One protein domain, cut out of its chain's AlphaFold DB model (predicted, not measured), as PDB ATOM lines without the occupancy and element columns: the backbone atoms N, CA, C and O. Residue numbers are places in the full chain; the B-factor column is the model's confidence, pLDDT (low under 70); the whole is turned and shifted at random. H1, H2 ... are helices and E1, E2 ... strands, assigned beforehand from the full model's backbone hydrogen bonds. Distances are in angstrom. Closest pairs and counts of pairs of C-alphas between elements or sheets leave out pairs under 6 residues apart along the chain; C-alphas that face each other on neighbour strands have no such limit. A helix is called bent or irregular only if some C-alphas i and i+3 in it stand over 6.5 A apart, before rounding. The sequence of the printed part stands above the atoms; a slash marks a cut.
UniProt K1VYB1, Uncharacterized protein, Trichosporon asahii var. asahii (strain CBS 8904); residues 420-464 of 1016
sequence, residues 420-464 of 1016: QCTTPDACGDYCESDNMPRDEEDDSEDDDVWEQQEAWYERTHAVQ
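Overview. This is residues 420 to 464 of the 1016 residues of an uncharacterized protein of Trichosporon asahii var. asahii (strain CBS 8904) (UniProt K1VYB1). One long helix, H2, makes one side of an elongated, narrow shape, and a long irregular stretch that includes residues 433 and 436 packs on it, with the small helix H1 at the far side of this stretch. The two ends of the printed part come together beside E1, and at the opposite end a turn of chain, residues 439 to 448, sticks out. The printed part has 45 residues with two named helices and one named strand, in the order H1, H2, E1; the class is mostly helix, though under half of the residues are in named elements. It is only just compact, close to loose, with a radius of gyration of the C-alphas of 11.0 A, and spans 33 by 18 by 12 A.

Arrangement. Residues 420 to 421 pair antiparallel with residues 461 to 462 of E1, residues 461 to 463, which pairs with no named strand. H1, residues 424 to 427, is apart from E1. H1 is also apart from H2, residues 446 to 460. H2 and E1 meet only through their link, which is tight. In H2, 10 of 11 O i to N i+4 pairs are within hydrogen-bond range; H1 is too short for such a pair, and its one O i to N i+3 pair is within range.

Along the chain. H1 begins at C-alpha 424, (149.155, 197.692, 168.494). H2 measures 21.3 A from C-alpha 446, (171.034, 191.933, 157.865), to C-alpha 460, (155.560, 204.142, 165.843). E1 ends at C-alpha 463, (158.782, 208.275, 173.987).

Size, cuts and confidence. The farthest C-alphas, of Glu 441 and Gln 464, are 34.1 A apart, while those of Gln 420 and Gln 464 are 6.1 A apart. The printed part has no cut. The link from H1 to H2 is long, 18 residues. Residues 439 to 448 stand free, of which 446 to 448 belong to H2. In the printed part 11 residues have a pLDDT under 70, namely residues 439 to 448 and residue 450; the mean pLDDT of the printed part is 74.8.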
ATOM      1  N   GLN A 420     154.520 205.482 173.494       76.88
ATOM      2  CA  GLN A 420     153.157 205.416 172.995       76.88
ATOM      3  C   GLN A 420     153.139 204.649 171.666       76.88
ATOM      4  O   GLN A 420     153.378 205.224 170.606       76.88
ATOM      5  N   CYS A 421     152.857 203.346 171.737       82.88
ATOM      6  CA  CYS A 421     152.625 202.505 170.564       82.88
ATOM      7  C   CYS A 421     151.424 203.023 169.755       82.88
ATOM      8  O   CYS A 421     150.310 203.154 170.265       82.88
ATOM      9  N   THR A 422     151.651 203.284 168.470       85.81
ATOM     10  CA  THR A 422     150.621 203.652 167.480       85.81
ATOM     11  C   THR A 422     150.238 202.486 166.559       85.81
ATOM     12  O   THR A 422     149.351 202.633 165.721       85.81
ATOM     13  N   THR A 423     150.876 201.322 166.722       85.00
ATOM     14  CA  THR A 423     150.700 200.119 165.887       85.00
ATOM     15  C   THR A 423     150.421 198.848 166.712       85.00
ATOM     16  O   THR A 423     151.108 197.841 166.522       85.00
ATOM     17  N   PRO A 424     149.419 198.840 167.619       85.88
ATOM     18  CA  PRO A 424     149.155 197.692 168.494       85.88
ATOM     19  C   PRO A 424     148.822 196.410 167.716       85.88
ATOM     20  O   PRO A 424     149.187 195.327 168.158       85.88
ATOM     21  N   ASP A 425     148.217 196.516 166.528       85.00
ATOM     22  CA  ASP A 425     147.907 195.363 165.666       85.00
ATOM     23  C   ASP A 425     149.159 194.649 165.115       85.00
ATOM     24  O   ASP A 425     149.081 193.479 164.747       85.00
ATOM     25  N   ALA A 426     150.306 195.338 165.045       83.62
ATOM     26  CA  ALA A 426     151.589 194.758 164.632       83.62
ATOM     27  C   ALA A 426     152.384 194.197 165.825       83.62
ATOM     28  O   ALA A 426     153.105 193.215 165.684       83.62
ATOM     29  N   CYS A 427     152.243 194.817 166.999       83.81
ATOM     30  CA  CYS A 427     153.007 194.486 168.200       83.81
ATOM     31  C   CYS A 427     152.343 193.398 169.064       83.81
ATOM     32  O   CYS A 427     153.024 192.561 169.652       83.81
ATOM     33  N   GLY A 428     151.010 193.374 169.135       81.75
ATOM     34  CA  GLY A 428     150.281 192.497 170.046       81.75
ATOM     35  C   GLY A 428     150.531 192.863 171.513       81.75
ATOM     36  O   GLY A 428     150.408 194.024 171.897       81.75
ATOM     37  N   ASP A 429     150.875 191.869 172.334       76.12
ATOM     38  CA  ASP A 429     151.025 192.022 173.789       76.12
ATOM     39  C   ASP A 429     152.354 192.685 174.230       76.12
ATOM     40  O   ASP A 429     152.540 192.936 175.421       76.12
ATOM     41  N   TYR A 430     153.296 192.949 173.312       76.25
ATOM     42  CA  TYR A 430     154.641 193.456 173.629       76.25
ATOM     43  C   TYR A 430     155.227 194.283 172.467       76.25
ATOM     44  O   TYR A 430     154.869 194.073 171.312       76.25
ATOM     45  N   CYS A 431     156.098 195.255 172.749       79.69
ATOM     46  CA  CYS A 431     156.552 196.255 171.772       79.69
ATOM     47  C   CYS A 431     158.072 196.194 171.566       79.69
ATOM     48  O   CYS A 431     158.824 196.581 172.454       79.69
ATOM     49  N   GLU A 432     158.513 195.763 170.382       78.69
ATOM     50  CA  GLU A 432     159.921 195.758 169.957       78.69
ATOM     51  C   GLU A 432     160.051 196.216 168.497       78.69
ATOM     52  O   GLU A 432     159.088 196.158 167.726       78.69
ATOM     53  N   SER A 433     161.253 196.634 168.090       79.25
ATOM     54  CA  SER A 433     161.584 196.955 166.694       79.25
ATOM     55  C   SER A 433     161.488 195.734 165.767       79.25
ATOM     56  O   SER A 433     161.152 195.870 164.586       79.25
ATOM     57  N   ASP A 434     161.651 194.524 166.314       79.75
ATOM     58  CA  ASP A 434     161.400 193.264 165.607       79.75
ATOM     59  C   ASP A 434     159.934 193.061 165.176       79.75
ATOM     60  O   ASP A 434     159.680 192.323 164.224       79.75
ATOM     61  N   ASN A 435     158.984 193.800 165.765       83.69
ATOM     62  CA  ASN A 435     157.564 193.751 165.394       83.69
ATOM     63  C   ASN A 435     157.214 194.631 164.173       83.69
ATOM     64  O   ASN A 435     156.036 194.777 163.839       83.69
ATOM     65  N   MET A 436     158.207 195.214 163.487       82.69
ATOM     66  CA  MET A 436     157.996 195.854 162.186       82.69
ATOM     67  C   MET A 436     157.464 194.823 161.170       82.69
ATOM     68  O   MET A 436     158.148 193.829 160.912       82.69
ATOM     69  N   PRO A 437     156.297 195.050 160.531       80.25
ATOM     70  CA  PRO A 437     155.807 194.169 159.475       80.25
ATOM     71  C   PRO A 437     156.811 194.078 158.317       80.25
ATOM     72  O   PRO A 437     157.214 195.104 157.770       80.25
ATOM     73  N   ARG A 438     157.198 192.852 157.946       71.81
ATOM     74  CA  ARG A 438     158.084 192.557 156.810       71.81
ATOM     75  C   ARG A 438     157.278 191.959 155.654       71.81
ATOM     76  O   ARG A 438     156.414 191.116 155.893       71.81
ATOM     77  N   ASP A 439     157.598 192.349 154.424       67.50
ATOM     78  CA  ASP A 439     157.067 191.707 153.217       67.50
ATOM     79  C   ASP A 439     157.842 190.409 152.909       67.50
ATOM     80  O   ASP A 439     159.052 190.329 153.118       67.50
ATOM     81  N   GLU A 440     157.166 189.382 152.378       56.47
ATOM     82  CA  GLU A 440     157.771 188.060 152.092       56.47
ATOM     83  C   GLU A 440     158.798 188.063 150.929       56.47
ATOM     84  O   GLU A 440     159.397 187.027 150.640       56.47
ATOM     85  N   GLU A 441     159.003 189.205 150.261       57.06
ATOM     86  CA  GLU A 441     159.909 189.386 149.109       57.06
ATOM     87  C   GLU A 441     161.125 190.302 149.414       57.06
ATOM     88  O   GLU A 441     161.826 190.719 148.490       57.06
ATOM     89  N   ASP A 442     161.388 190.642 150.684       61.31
ATOM     90  CA  ASP A 442     162.489 191.538 151.083       61.31
ATOM     91  C   ASP A 442     163.848 190.806 151.225       61.31
ATOM     92  O   ASP A 442     164.146 190.179 152.242       61.31
ATOM     93  N   ASP A 443     164.676 190.905 150.179       59.53
ATOM     94  CA  ASP A 443     166.031 190.325 150.048       59.53
ATOM     95  C   ASP A 443     167.164 191.206 150.671       59.53
ATOM     96  O   ASP A 443     168.331 191.084 150.279       59.53
ATOM     97  N   SER A 444     166.867 192.144 151.584       61.19
ATOM     98  CA  SER A 444     167.868 193.084 152.147       61.19
ATOM     99  C   SER A 444     168.936 192.438 153.066       61.19
ATOM    100  O   SER A 444     168.736 191.370 153.643       61.19
ATOM    101  N   GLU A 445     170.125 193.062 153.172       57.47
ATOM    102  CA  GLU A 445     171.230 192.561 154.018       57.47
ATOM    103  C   GLU A 445     170.942 192.817 155.518       57.47
ATOM    104  O   GLU A 445     170.356 193.840 155.863       57.47
ATOM    105  N   ASP A 446     171.380 191.920 156.420       59.41
ATOM    106  CA  ASP A 446     171.034 191.933 157.865       59.41
ATOM    107  C   ASP A 446     171.195 193.312 158.554       59.41
ATOM    108  O   ASP A 446     170.385 193.679 159.405       59.41
ATOM    109  N   ASP A 447     172.233 194.080 158.187       57.56
ATOM    110  CA  ASP A 447     172.504 195.418 158.736       57.56
ATOM    111  C   ASP A 447     171.469 196.469 158.247       57.56
ATOM    112  O   ASP A 447     171.024 197.304 159.038       57.56
ATOM    113  N   ASP A 448     171.034 196.407 156.977       66.50
ATOM    114  CA  ASP A 448     170.030 197.319 156.386       66.50
ATOM    115  C   ASP A 448     168.625 197.073 156.971       66.50
ATOM    116  O   ASP A 448     167.796 197.985 157.048       66.50
ATOM    117  N   VAL A 449     168.332 195.835 157.380       70.38
ATOM    118  CA  VAL A 449     167.056 195.464 158.012       70.38
ATOM    119  C   VAL A 449     166.942 196.101 159.400       70.38
ATOM    120  O   VAL A 449     165.914 196.701 159.714       70.38
ATOM    121  N   TRP A 450     168.003 196.034 160.211       69.62
ATOM    122  CA  TRP A 450     167.986 196.573 161.575       69.62
ATOM    123  C   TRP A 450     167.796 198.099 161.606       69.62
ATOM    124  O   TRP A 450     166.965 198.594 162.369       69.62
ATOM    125  N   GLU A 451     168.476 198.854 160.730       73.62
ATOM    126  CA  GLU A 451     168.269 200.311 160.637       73.62
ATOM    127  C   GLU A 451     166.812 200.669 160.281       73.62
ATOM    128  O   GLU A 451     166.265 201.650 160.793       73.62
ATOM    129  N   GLN A 452     166.144 199.863 159.447       77.38
ATOM    130  CA  GLN A 452     164.733 200.064 159.102       77.38
ATOM    131  C   GLN A 452     163.788 199.734 160.264       77.38
ATOM    132  O   GLN A 452     162.830 200.481 160.483       77.38
ATOM    133  N   GLN A 453     164.073 198.667 161.016       80.56
ATOM    134  CA  GLN A 453     163.307 198.239 162.190       80.56
ATOM    135  C   GLN A 453     163.359 199.268 163.322       80.56
ATOM    136  O   GLN A 453     162.311 199.681 163.819       80.56
ATOM    137  N   GLU A 454     164.550 199.752 163.685       76.00
ATOM    138  CA  GLU A 454     164.699 200.821 164.680       76.00
ATOM    139  C   GLU A 454     164.043 202.118 164.203       76.00
ATOM    140  O   GLU A 454     163.265 202.729 164.934       76.00
ATOM    141  N   ALA A 455     164.260 202.513 162.944       77.19
ATOM    142  CA  ALA A 455     163.631 203.714 162.406       77.19
ATOM    143  C   ALA A 455     162.097 203.586 162.313       77.19
ATOM    144  O   ALA A 455     161.400 204.599 162.375       77.19
ATOM    145  N   TRP A 456     161.541 202.379 162.151       83.19
ATOM    146  CA  TRP A 456     160.104 202.129 162.299       83.19
ATOM    147  C   TRP A 456     159.675 202.284 163.754       83.19
ATOM    148  O   TRP A 456     158.744 203.048 164.009       83.19
ATOM    149  N   TYR A 457     160.390 201.656 164.686       80.25
ATOM    150  CA  TYR A 457     160.098 201.701 166.116       80.25
ATOM    151  C   TYR A 457     160.120 203.134 166.662       80.25
ATOM    152  O   TYR A 457     159.150 203.561 167.279       80.25
ATOM    153  N   GLU A 458     161.132 203.945 166.340       75.06
ATOM    154  CA  GLU A 458     161.173 205.366 166.726       75.06
ATOM    155  C   GLU A 458     159.986 206.185 166.187       75.06
ATOM    156  O   GLU A 458     159.556 207.141 166.834       75.06
ATOM    157  N   ARG A 459     159.434 205.822 165.017       79.25
ATOM    158  CA  ARG A 459     158.265 206.497 164.425       79.25
ATOM    159  C   ARG A 459     156.939 206.025 165.017       79.25
ATOM    160  O   ARG A 459     156.012 206.827 165.098       79.25
ATOM    161  N   THR A 460     156.820 204.746 165.374       79.94
ATOM    162  CA  THR A 460     155.560 204.142 165.843       79.94
ATOM    163  C   THR A 460     155.445 204.053 167.364       79.94
ATOM    164  O   THR A 460     154.329 203.922 167.863       79.94
ATOM    165  N   HIS A 461     156.564 204.167 168.082       80.62
ATOM    166  CA  HIS A 461     156.712 204.060 169.535       80.62
ATOM    167  C   HIS A 461     157.464 205.294 170.062       80.62
ATOM    168  O   HIS A 461     158.606 205.226 170.535       80.62
ATOM    169  N   ALA A 462     156.811 206.452 169.961       75.06
ATOM    170  CA  ALA A 462     157.351 207.719 170.439       75.06
ATOM    171  C   ALA A 462     157.423 207.741 171.977       75.06
ATOM    172  O   ALA A 462     156.449 207.404 172.652       75.06
ATOM    173  N   VAL A 463     158.562 208.160 172.533       71.81
ATOM    174  CA  VAL A 463     158.782 208.275 173.987       71.81
ATOM    175  C   VAL A 463     157.778 209.259 174.588       71.81
ATOM    176  O   VAL A 463     157.704 210.411 174.145       71.81
ATOM    177  N   GLN A 464     157.011 208.839 175.602       71.25
ATOM    178  CA  GLN A 464     156.059 209.735 176.249       71.25
ATOM    179  C   GLN A 464     156.806 210.843 176.999       71.25
ATOM    180  O   GLN A 464     157.419 210.625 178.038       71.25
TER     181      GLN A 464